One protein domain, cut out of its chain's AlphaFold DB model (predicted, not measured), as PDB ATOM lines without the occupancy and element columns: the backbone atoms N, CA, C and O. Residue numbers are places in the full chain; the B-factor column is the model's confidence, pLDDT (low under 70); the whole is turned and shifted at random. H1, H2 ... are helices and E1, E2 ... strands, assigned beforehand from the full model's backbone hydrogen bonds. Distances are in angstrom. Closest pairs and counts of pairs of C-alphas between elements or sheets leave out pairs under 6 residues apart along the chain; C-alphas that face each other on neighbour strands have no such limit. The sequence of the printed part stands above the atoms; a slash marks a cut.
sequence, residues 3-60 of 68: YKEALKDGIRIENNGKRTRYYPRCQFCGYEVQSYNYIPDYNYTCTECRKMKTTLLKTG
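This is residues 3 to 60 of the 68 residues of an uncharacterized protein of Clostridium grantii DSM 8605 (UniProt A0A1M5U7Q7). The domain is a long, narrow assembly with a small strand hairpin, E1 and E2, and the short helix H1 beside it towards one end, and two short helices, H2 and H3, following each other towards the other end. Between them residues 24 to 46, a long looping stretch with no named element, fill the middle. The printed part has 58 residues with three named helices and two named strands, in the order H1, E1, E2, H2, H3; the two-stranded sheet is antiparallel. The class is mixed, helices and strands, with under half of the residues in named elements. The whole is only just loose, close to compact, with a radius of gyration of the C-alphas of 12.7 A, and its outline is a rod spanning 41 by 20 by 13 A.

H1 is residues 3 to 8, 8.7 A long from C-alpha 3 at (47.241, 36.326, 102.210). E1, residues 12 to 15, and E2, residues 20 to 23, each measure 10.1 A. H2 is residues 47 to 51, 6.3 A long. H3, residues 53 to 58, measures 8.5 A and ends with C-alpha 58 at (23.791, 21.188, 122.280).

E1 and E2 form an antiparallel hairpin, their directions at 161 degrees; N 14 and O 21 are 2.8 A apart, within hydrogen-bond range. The closest C-alphas of H1 and E1, Ala 6 and Ile 13, are 7.4 A apart. H2 and H3 are close but not clearly touching, with the C-alphas of Cys 49 and Leu 56 closest at 7.7 A. H1 is apart from H2 and H3. Every O i to N i+4 pair is within hydrogen-bond range in H1 and H2, and 1 of 2 in H3.

The C-alphas farthest apart, Gly 17 and Lys 58, are 42.3 A apart. The printed part has no cut. The link from E2 to H2 is long, 23 residues. Residues 57 to 60 are under 70 in pLDDT.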
ATOM      1  N   TYR A   3      47.864  35.582 103.314       80.00
ATOM      2  CA  TYR A   3      47.241  36.326 102.210       80.00
ATOM      3  C   TYR A   3      46.864  35.462 100.997       80.00
ATOM      4  O   TYR A   3      45.757  35.578 100.481       80.00
ATOM      5  N   LYS A   4      47.765  34.578 100.545       84.56
ATOM      6  CA  LYS A   4      47.507  33.711  99.377       84.56
ATOM      7  C   LYS A   4      46.387  32.709  99.658       84.56
ATOM      8  O   LYS A   4      45.571  32.442  98.786       84.56
ATOM      9  N   GLU A   5      46.361  32.187 100.880       84.69
ATOM     10  CA  GLU A   5      45.343  31.255 101.369       84.69
ATOM     11  C   GLU A   5      43.977  31.957 101.430       84.69
ATOM     12  O   GLU A   5      43.008  31.459 100.873       84.69
ATOM     13  N   ALA A   6      43.924  33.176 101.983       85.12
ATOM     14  CA  ALA A   6      42.696  33.970 102.043       85.12
ATOM     15  C   ALA A   6      42.125  34.293 100.652       85.12
ATOM     16  O   ALA A   6      40.912  34.248 100.464       85.12
ATOM     17  N   LEU A   7      42.986  34.596  99.672       86.38
ATOM     18  CA  LEU A   7      42.560  34.814  98.288       86.38
ATOM     19  C   LEU A   7      41.996  33.541  97.650       86.38
ATOM     20  O   LEU A   7      40.989  33.612  96.949       86.38
ATOM     21  N   LYS A   8      42.633  32.390  97.892       87.06
ATOM     22  CA  LYS A   8      42.194  31.096  97.358       87.06
ATOM     23  C   LYS A   8      40.818  30.698  97.897       87.06
ATOM     24  O   LYS A   8      39.993  30.207  97.135       87.06
ATOM     25  N   ASP A   9      40.568  30.981  99.171       83.38
ATOM     26  CA  ASP A   9      39.314  30.651  99.852       83.38
ATOM     27  C   ASP A   9      38.221  31.724  99.654       83.38
ATOM     28  O   ASP A   9      37.116  31.599 100.180       83.38
ATOM     29  N   GLY A  10      38.503  32.791  98.894       85.75
ATOM     30  CA  GLY A  10      37.535  33.859  98.617       85.75
ATOM     31  C   GLY A  10      37.174  34.690  99.852       85.75
ATOM     32  O   GLY A  10      36.066  35.222  99.953       85.75
ATOM     33  N   ILE A  11      38.093  34.790 100.812       88.56
ATOM     34  CA  ILE A  11      37.909  35.572 102.031       88.56
ATOM     35  C   ILE A  11      38.076  37.052 101.718       88.56
ATOM     36  O   ILE A  11      38.973  37.455 100.978       88.56
ATOM     37  N   ARG A  12      37.240  37.892 102.328       89.88
ATOM     38  CA  ARG A  12      37.374  39.340 102.203       89.88
ATOM     39  C   ARG A  12      38.660  39.805 102.887       89.88
ATOM     40  O   ARG A  12      38.912  39.513 104.058       89.88
ATOM     41  N   ILE A  13      39.469  40.549 102.140       90.44
ATOM     42  CA  ILE A  13      40.741  41.098 102.605       90.44
ATOM     43  C   ILE A  13      40.681  42.612 102.474       90.44
ATOM     44  O   ILE A  13      40.409  43.141 101.401       90.44
ATOM     45  N   GLU A  14      40.962  43.310 103.565       90.56
ATOM     46  CA  GLU A  14      41.095  44.760 103.585       90.56
ATOM     47  C   GLU A  14      42.550  45.109 103.884       90.56
ATOM     48  O   GLU A  14      43.088  44.758 104.937       90.56
ATOM     49  N   ASN A  15      43.209  45.796 102.956       87.00
ATOM     50  CA  ASN A  15      44.552  46.309 103.173       87.00
ATOM     51  C   ASN A  15      44.482  47.825 103.356       87.00
ATOM     52  O   ASN A  15      44.242  48.558 102.405       87.00
ATOM     53  N   ASN A  16      44.709  48.287 104.586       84.88
ATOM     54  CA  ASN A  16      44.711  49.710 104.934       84.88
ATOM     55  C   ASN A  16      46.130  50.326 104.873       84.88
ATOM     56  O   ASN A  16      46.452  51.256 105.613       84.88
ATOM     57  N   GLY A  17      47.034  49.758 104.065       78.12
ATOM     58  CA  GLY A  17      48.413  50.219 103.842       78.12
ATOM     59  C   GLY A  17      49.384  49.947 104.997       78.12
ATOM     60  O   GLY A  17      50.554  49.667 104.768       78.12
ATOM     61  N   LYS A  18      48.907  49.974 106.248       82.25
ATOM     62  CA  LYS A  18      49.705  49.661 107.450       82.25
ATOM     63  C   LYS A  18      49.543  48.220 107.920       82.25
ATOM     64  O   LYS A  18      50.444  47.680 108.554       82.25
ATOM     65  N   ARG A  19      48.367  47.624 107.694       84.88
ATOM     66  CA  ARG A  19      48.017  46.265 108.134       84.88
ATOM     67  C   ARG A  19      46.991  45.651 107.190       84.88
ATOM     68  O   ARG A  19      46.050  46.328 106.773       84.88
ATOM     69  N   THR A  20      47.148  44.357 106.945       87.31
ATOM     70  CA  THR A  20      46.147  43.530 106.274       87.31
ATOM     71  C   THR A  20      45.177  42.984 107.314       87.31
ATOM     72  O   THR A  20      45.591  42.436 108.336       87.31
ATOM     73  N   ARG A  21      43.883  43.155 107.064       90.38
ATOM     74  CA  ARG A  21      42.794  42.572 107.839       90.38
ATOM     75  C   ARG A  21      42.096  41.544 106.971       90.38
ATOM     76  O   ARG A  21      41.799  41.797 105.807       90.38
ATOM     77  N   TYR A  22      41.837  40.394 107.556       91.06
ATOM     78  CA  TYR A  22      41.101  39.309 106.940       91.06
ATOM     79  C   TYR A  22      39.742  39.217 107.606       91.06
ATOM     80  O   TYR A  22      39.623  39.444 108.809       91.06
ATOM     81  N   TYR A  23      38.740  38.854 106.827       91.62
ATOM     82  CA  TYR A  23      37.369  38.717 107.288       91.62
ATOM     83  C   TYR A  23      36.860  37.295 107.011       91.62
ATOM     84  O   TYR A  23      35.943  37.117 106.208       91.62
ATOM     85  N   PRO A  24      37.475  36.247 107.605       91.06
ATOM     86  CA  PRO A  24      36.970  34.884 107.493       91.06
ATOM     87  C   PRO A  24      35.534  34.766 108.004       91.06
ATOM     88  O   PRO A  24      35.134  35.447 108.948       91.06
ATOM     89  N   ARG A  25      34.761  33.867 107.397       89.81
ATOM     90  CA  ARG A  25      33.374  33.618 107.795       89.81
ATOM     91  C   ARG A  25      33.313  32.739 109.043       89.81
ATOM     92  O   ARG A  25      34.089  31.802 109.200       89.81
ATOM     93  N   CYS A  26      32.372  33.043 109.929       89.38
ATOM     94  CA  CYS A  26      32.081  32.242 111.109       89.38
ATOM     95  C   CYS A  26      31.577  30.853 110.697       89.38
ATOM     96  O   CYS A  26      30.639  30.763 109.909       89.38
ATOM     97  N   GLN A  27      32.117  29.789 111.296       85.69
ATOM     98  CA  GLN A  27      31.688  28.409 111.031       85.69
ATOM     99  C   GLN A  27      30.198  28.167 111.340       85.69
ATOM    100  O   GLN A  27      29.593  27.254 110.795       85.69
ATOM    101  N   PHE A  28      29.612  28.975 112.231       84.31
ATOM    102  CA  PHE A  28      28.235  28.794 112.687       84.31
ATOM    103  C   PHE A  28      27.235  29.626 111.880       84.31
ATOM    104  O   PHE A  28      26.241  29.118 111.383       84.31
ATOM    105  N   CYS A  29      27.476  30.931 111.757       85.56
ATOM    106  CA  CYS A  29      26.517  31.853 111.140       85.56
ATOM    107  C   CYS A  29      26.979  32.431 109.799       85.56
ATOM    108  O   CYS A  29      26.266  33.233 109.209       85.56
ATOM    109  N   GLY A  30      28.193  32.110 109.347       85.56
ATOM    110  CA  GLY A  30      28.775  32.684 108.133       85.56
ATOM    111  C   GLY A  30      29.192  34.156 108.248       85.56
ATOM    112  O   GLY A  30      29.726  34.700 107.287       85.56
ATOM    113  N   TYR A  31      28.988  34.802 109.403       89.94
ATOM    114  CA  TYR A  31      29.311  36.218 109.605       89.94
ATOM    115  C   TYR A  31      30.814  36.490 109.497       89.94
ATOM    116  O   TYR A  31      31.624  35.713 110.001       89.94
ATOM    117  N   GLU A  32      31.182  37.608 108.883       90.62
ATOM    118  CA  GLU A  32      32.571  38.030 108.699       90.62
ATOM    119  C   GLU A  32      33.236  38.388 110.039       90.62
ATOM    120  O   GLU A  32      32.815  39.298 110.755       90.62
ATOM    121  N   VAL A  33      34.306  37.678 110.396       90.44
ATOM    122  CA  VAL A  33      35.063  37.880 111.634       90.44
ATOM    123  C   VAL A  33      36.377  38.563 111.309       90.44
ATOM    124  O   VAL A  33      37.204  38.002 110.605       90.44
ATOM    125  N   GLN A  34      36.613  39.749 111.865       90.44
ATOM    126  CA  GLN A  34      37.881  40.445 111.666       90.44
ATOM    127  C   GLN A  34      39.038  39.687 112.338       90.44
ATOM    128  O   GLN A  34      39.051  39.494 113.554       90.44
ATOM    129  N   SER A  35      40.051  39.325 111.552       88.00
ATOM    130  CA  SER A  35      41.291  38.701 112.009       88.00
ATOM    131  C   SER A  35      42.511  39.362 111.368       88.00
ATOM    132  O   SER A  35      42.486  39.775 110.211       88.00
ATOM    133  N   TYR A  36      43.612  39.446 112.113       86.56
ATOM    134  CA  TYR A  36      44.897  39.915 111.581       86.56
ATOM    135  C   TYR A  36      45.696  38.805 110.900       86.56
ATOM    136  O   TYR A  36      46.533  39.092 110.054       86.56
ATOM    137  N   ASN A  37      45.400  37.547 111.234       85.44
ATOM    138  CA  ASN A  37      45.987  36.374 110.604       85.44
ATOM    139  C   ASN A  37      44.875  35.453 110.116       85.44
ATOM    140  O   ASN A  37      43.982  35.067 110.877       85.44
ATOM    141  N   TYR A  38      44.952  35.103 108.840       86.94
ATOM    142  CA  TYR A  38      44.118  34.073 108.252       86.94
ATOM    143  C   TYR A  38      44.836  32.720 108.293       86.94
ATOM    144  O   TYR A  38      45.996  32.612 107.890       86.94
ATOM    145  N   ILE A  39      44.154  31.712 108.821       86.44
ATOM    146  CA  ILE A  39      44.603  30.332 108.939       86.44
ATOM    147  C   ILE A  39      43.536  29.505 108.218       86.44
ATOM    148  O   ILE A  39      42.400  29.456 108.702       86.44
ATOM    149  N   PRO A  40      43.852  28.903 107.063       80.00
ATOM    150  CA  PRO A  40      42.920  27.986 106.421       80.00
ATOM    151  C   PRO A  40      42.635  26.798 107.347       80.00
ATOM    152  O   PRO A  40      43.466  26.445 108.183       80.00
ATOM    153  N   ASP A  41      41.431  26.231 107.242       79.62
ATOM    154  CA  ASP A  41      40.903  25.186 108.140       79.62
ATOM    155  C   ASP A  41      40.732  25.582 109.617       79.62
ATOM    156  O   ASP A  41      40.363  24.754 110.454       79.62
ATOM    157  N   TYR A  42      40.956  26.848 109.977       84.50
ATOM    158  CA  TYR A  42      40.634  27.311 111.318       84.50
ATOM    159  C   TYR A  42      39.142  27.613 111.455       84.50
ATOM    160  O   TYR A  42      38.541  28.350 110.673       84.50
ATOM    161  N   ASN A  43      38.555  27.092 112.527       85.00
ATOM    162  CA  ASN A  43      37.147  27.254 112.862       85.00
ATOM    163  C   ASN A  43      36.864  28.637 113.477       85.00
ATOM    164  O   ASN A  43      36.621  28.790 114.683       85.00
ATOM    165  N   TYR A  44      36.904  29.671 112.634       86.44
ATOM    166  CA  TYR A  44      36.590  31.040 113.032       86.44
ATOM    167  C   TYR A  44      35.178  31.122 113.610       86.44
ATOM    168  O   TYR A  44      34.213  30.600 113.060       86.44
ATOM    169  N   THR A  45      35.061  31.785 114.756       88.56
ATOM    170  CA  THR A  45      33.796  31.927 115.478       88.56
ATOM    171  C   THR A  45      33.614  33.389 115.845       88.56
ATOM    172  O   THR A  45      34.470  33.965 116.519       88.56
ATOM    173  N   CYS A  46      32.514  34.001 115.405       89.06
ATOM    174  CA  CYS A  46      32.198  35.375 115.778       89.06
ATOM    175  C   CYS A  46      31.877  35.469 117.278       89.06
ATOM    176  O   CYS A  46      31.548  34.476 117.931       89.06
ATOM    177  N   THR A  47      31.959  36.670 117.841       86.56
ATOM    178  CA  THR A  47      31.688  36.922 119.266       86.56
ATOM    179  C   THR A  47      30.293  36.472 119.694       86.56
ATOM    180  O   THR A  47      30.143  35.920 120.782       86.56
ATOM    181  N   GLU A  48      29.293  36.628 118.830       86.12
ATOM    182  CA  GLU A  48      27.913  36.220 119.108       86.12
ATOM    183  C   GLU A  48      27.772  34.694 119.172       86.12
ATOM    184  O   GLU A  48      27.301  34.149 120.172       86.12
ATOM    185  N   CYS A  49      28.290  33.972 118.175       84.81
ATOM    186  CA  CYS A  49      28.317  32.508 118.207       84.81
ATOM    187  C   CYS A  49      29.222  31.969 119.317       84.81
ATOM    188  O   CYS A  49      28.975  30.884 119.830       84.81
ATOM    189  N   ARG A  50      30.242  32.723 119.741       84.94
ATOM    190  CA  ARG A  50      31.082  32.350 120.885       84.94
ATOM    191  C   ARG A  50      30.297  32.398 122.195       84.94
ATOM    192  O   ARG A  50      30.464  31.493 123.006       84.94
ATOM    193  N   LYS A  51      29.425  33.397 122.384       85.31
ATOM    194  CA  LYS A  51      28.508  33.467 123.539       85.31
ATOM    195  C   LYS A  51      27.485  32.332 123.509       85.31
ATOM    196  O   LYS A  51      27.204  31.726 124.534       85.31
ATOM    197  N   MET A  52      26.979  32.011 122.321       80.94
ATOM    198  CA  MET A  52      25.983  30.954 122.123       80.94
ATOM    199  C   MET A  52      26.590  29.560 121.926       80.94
ATOM    200  O   MET A  52      25.847  28.604 121.723       80.94
ATOM    201  N   LYS A  53      27.920  29.409 122.016       74.69
ATOM    202  CA  LYS A  53      28.639  28.164 121.701       74.69
ATOM    203  C   LYS A  53      28.077  26.970 122.471       74.69
ATOM    204  O   LYS A  53      27.886  25.907 121.896       74.69
ATOM    205  N   THR A  54      27.767  27.159 123.752       71.38
ATOM    206  CA  THR A  54      27.201  26.116 124.619       71.38
ATOM    207  C   THR A  54      25.824  25.650 124.146       71.38
ATOM    208  O   THR A  54      25.507  24.470 124.244       71.38
ATOM    209  N   THR A  55      25.012  26.561 123.610       72.44
ATOM    210  CA  THR A  55      23.684  26.258 123.062       72.44
ATOM    211  C   THR A  55      23.800  25.630 121.672       72.44
ATOM    212  O   THR A  55      23.169  24.611 121.414       72.44
ATOM    213  N   LEU A  56      24.672  26.169 120.815       71.81
ATOM    214  CA  LEU A  56      24.898  25.688 119.447       71.81
ATOM    215  C   LEU A  56      25.466  24.259 119.416       71.81
ATOM    216  O   LEU A  56      25.027  23.436 118.613       71.81
ATOM    217  N   LEU A  57      26.386  23.932 120.330       69.56
ATOM    218  CA  LEU A  57      26.913  22.570 120.482       69.56
ATOM    219  C   LEU A  57      25.838  21.583 120.957       69.56
ATOM    220  O   LEU A  57      25.835  20.435 120.529       69.56
ATOM    221  N   LYS A  58      24.906  22.027 121.809       68.19
ATOM    222  CA  LYS A  58      23.791  21.188 122.280       68.19
ATOM    223  C   LYS A  58      22.750  20.927 121.200       68.19
ATOM    224  O   LYS A  58      22.111  19.885 121.233       68.19
ATOM    225  N   THR A  59      22.573  21.852 120.257       65.88
ATOM    226  CA  THR A  59      21.575  21.695 119.192       65.88
ATOM    227  C   THR A  59      21.950  20.652 118.136       65.88
ATOM    228  O   THR A  59      21.084  20.270 117.363       65.88
ATOM    229  N   GLY A  60      23.203  20.179 118.072       61.12
ATOM    230  CA  GLY A  60      23.624  19.142 117.114       61.12
ATOM    231  C   GLY A  60      23.590  19.561 115.634       61.12
ATOM    232  O   GLY A  60      23.916  18.761 114.768       61.12
TER     233      GLY A  60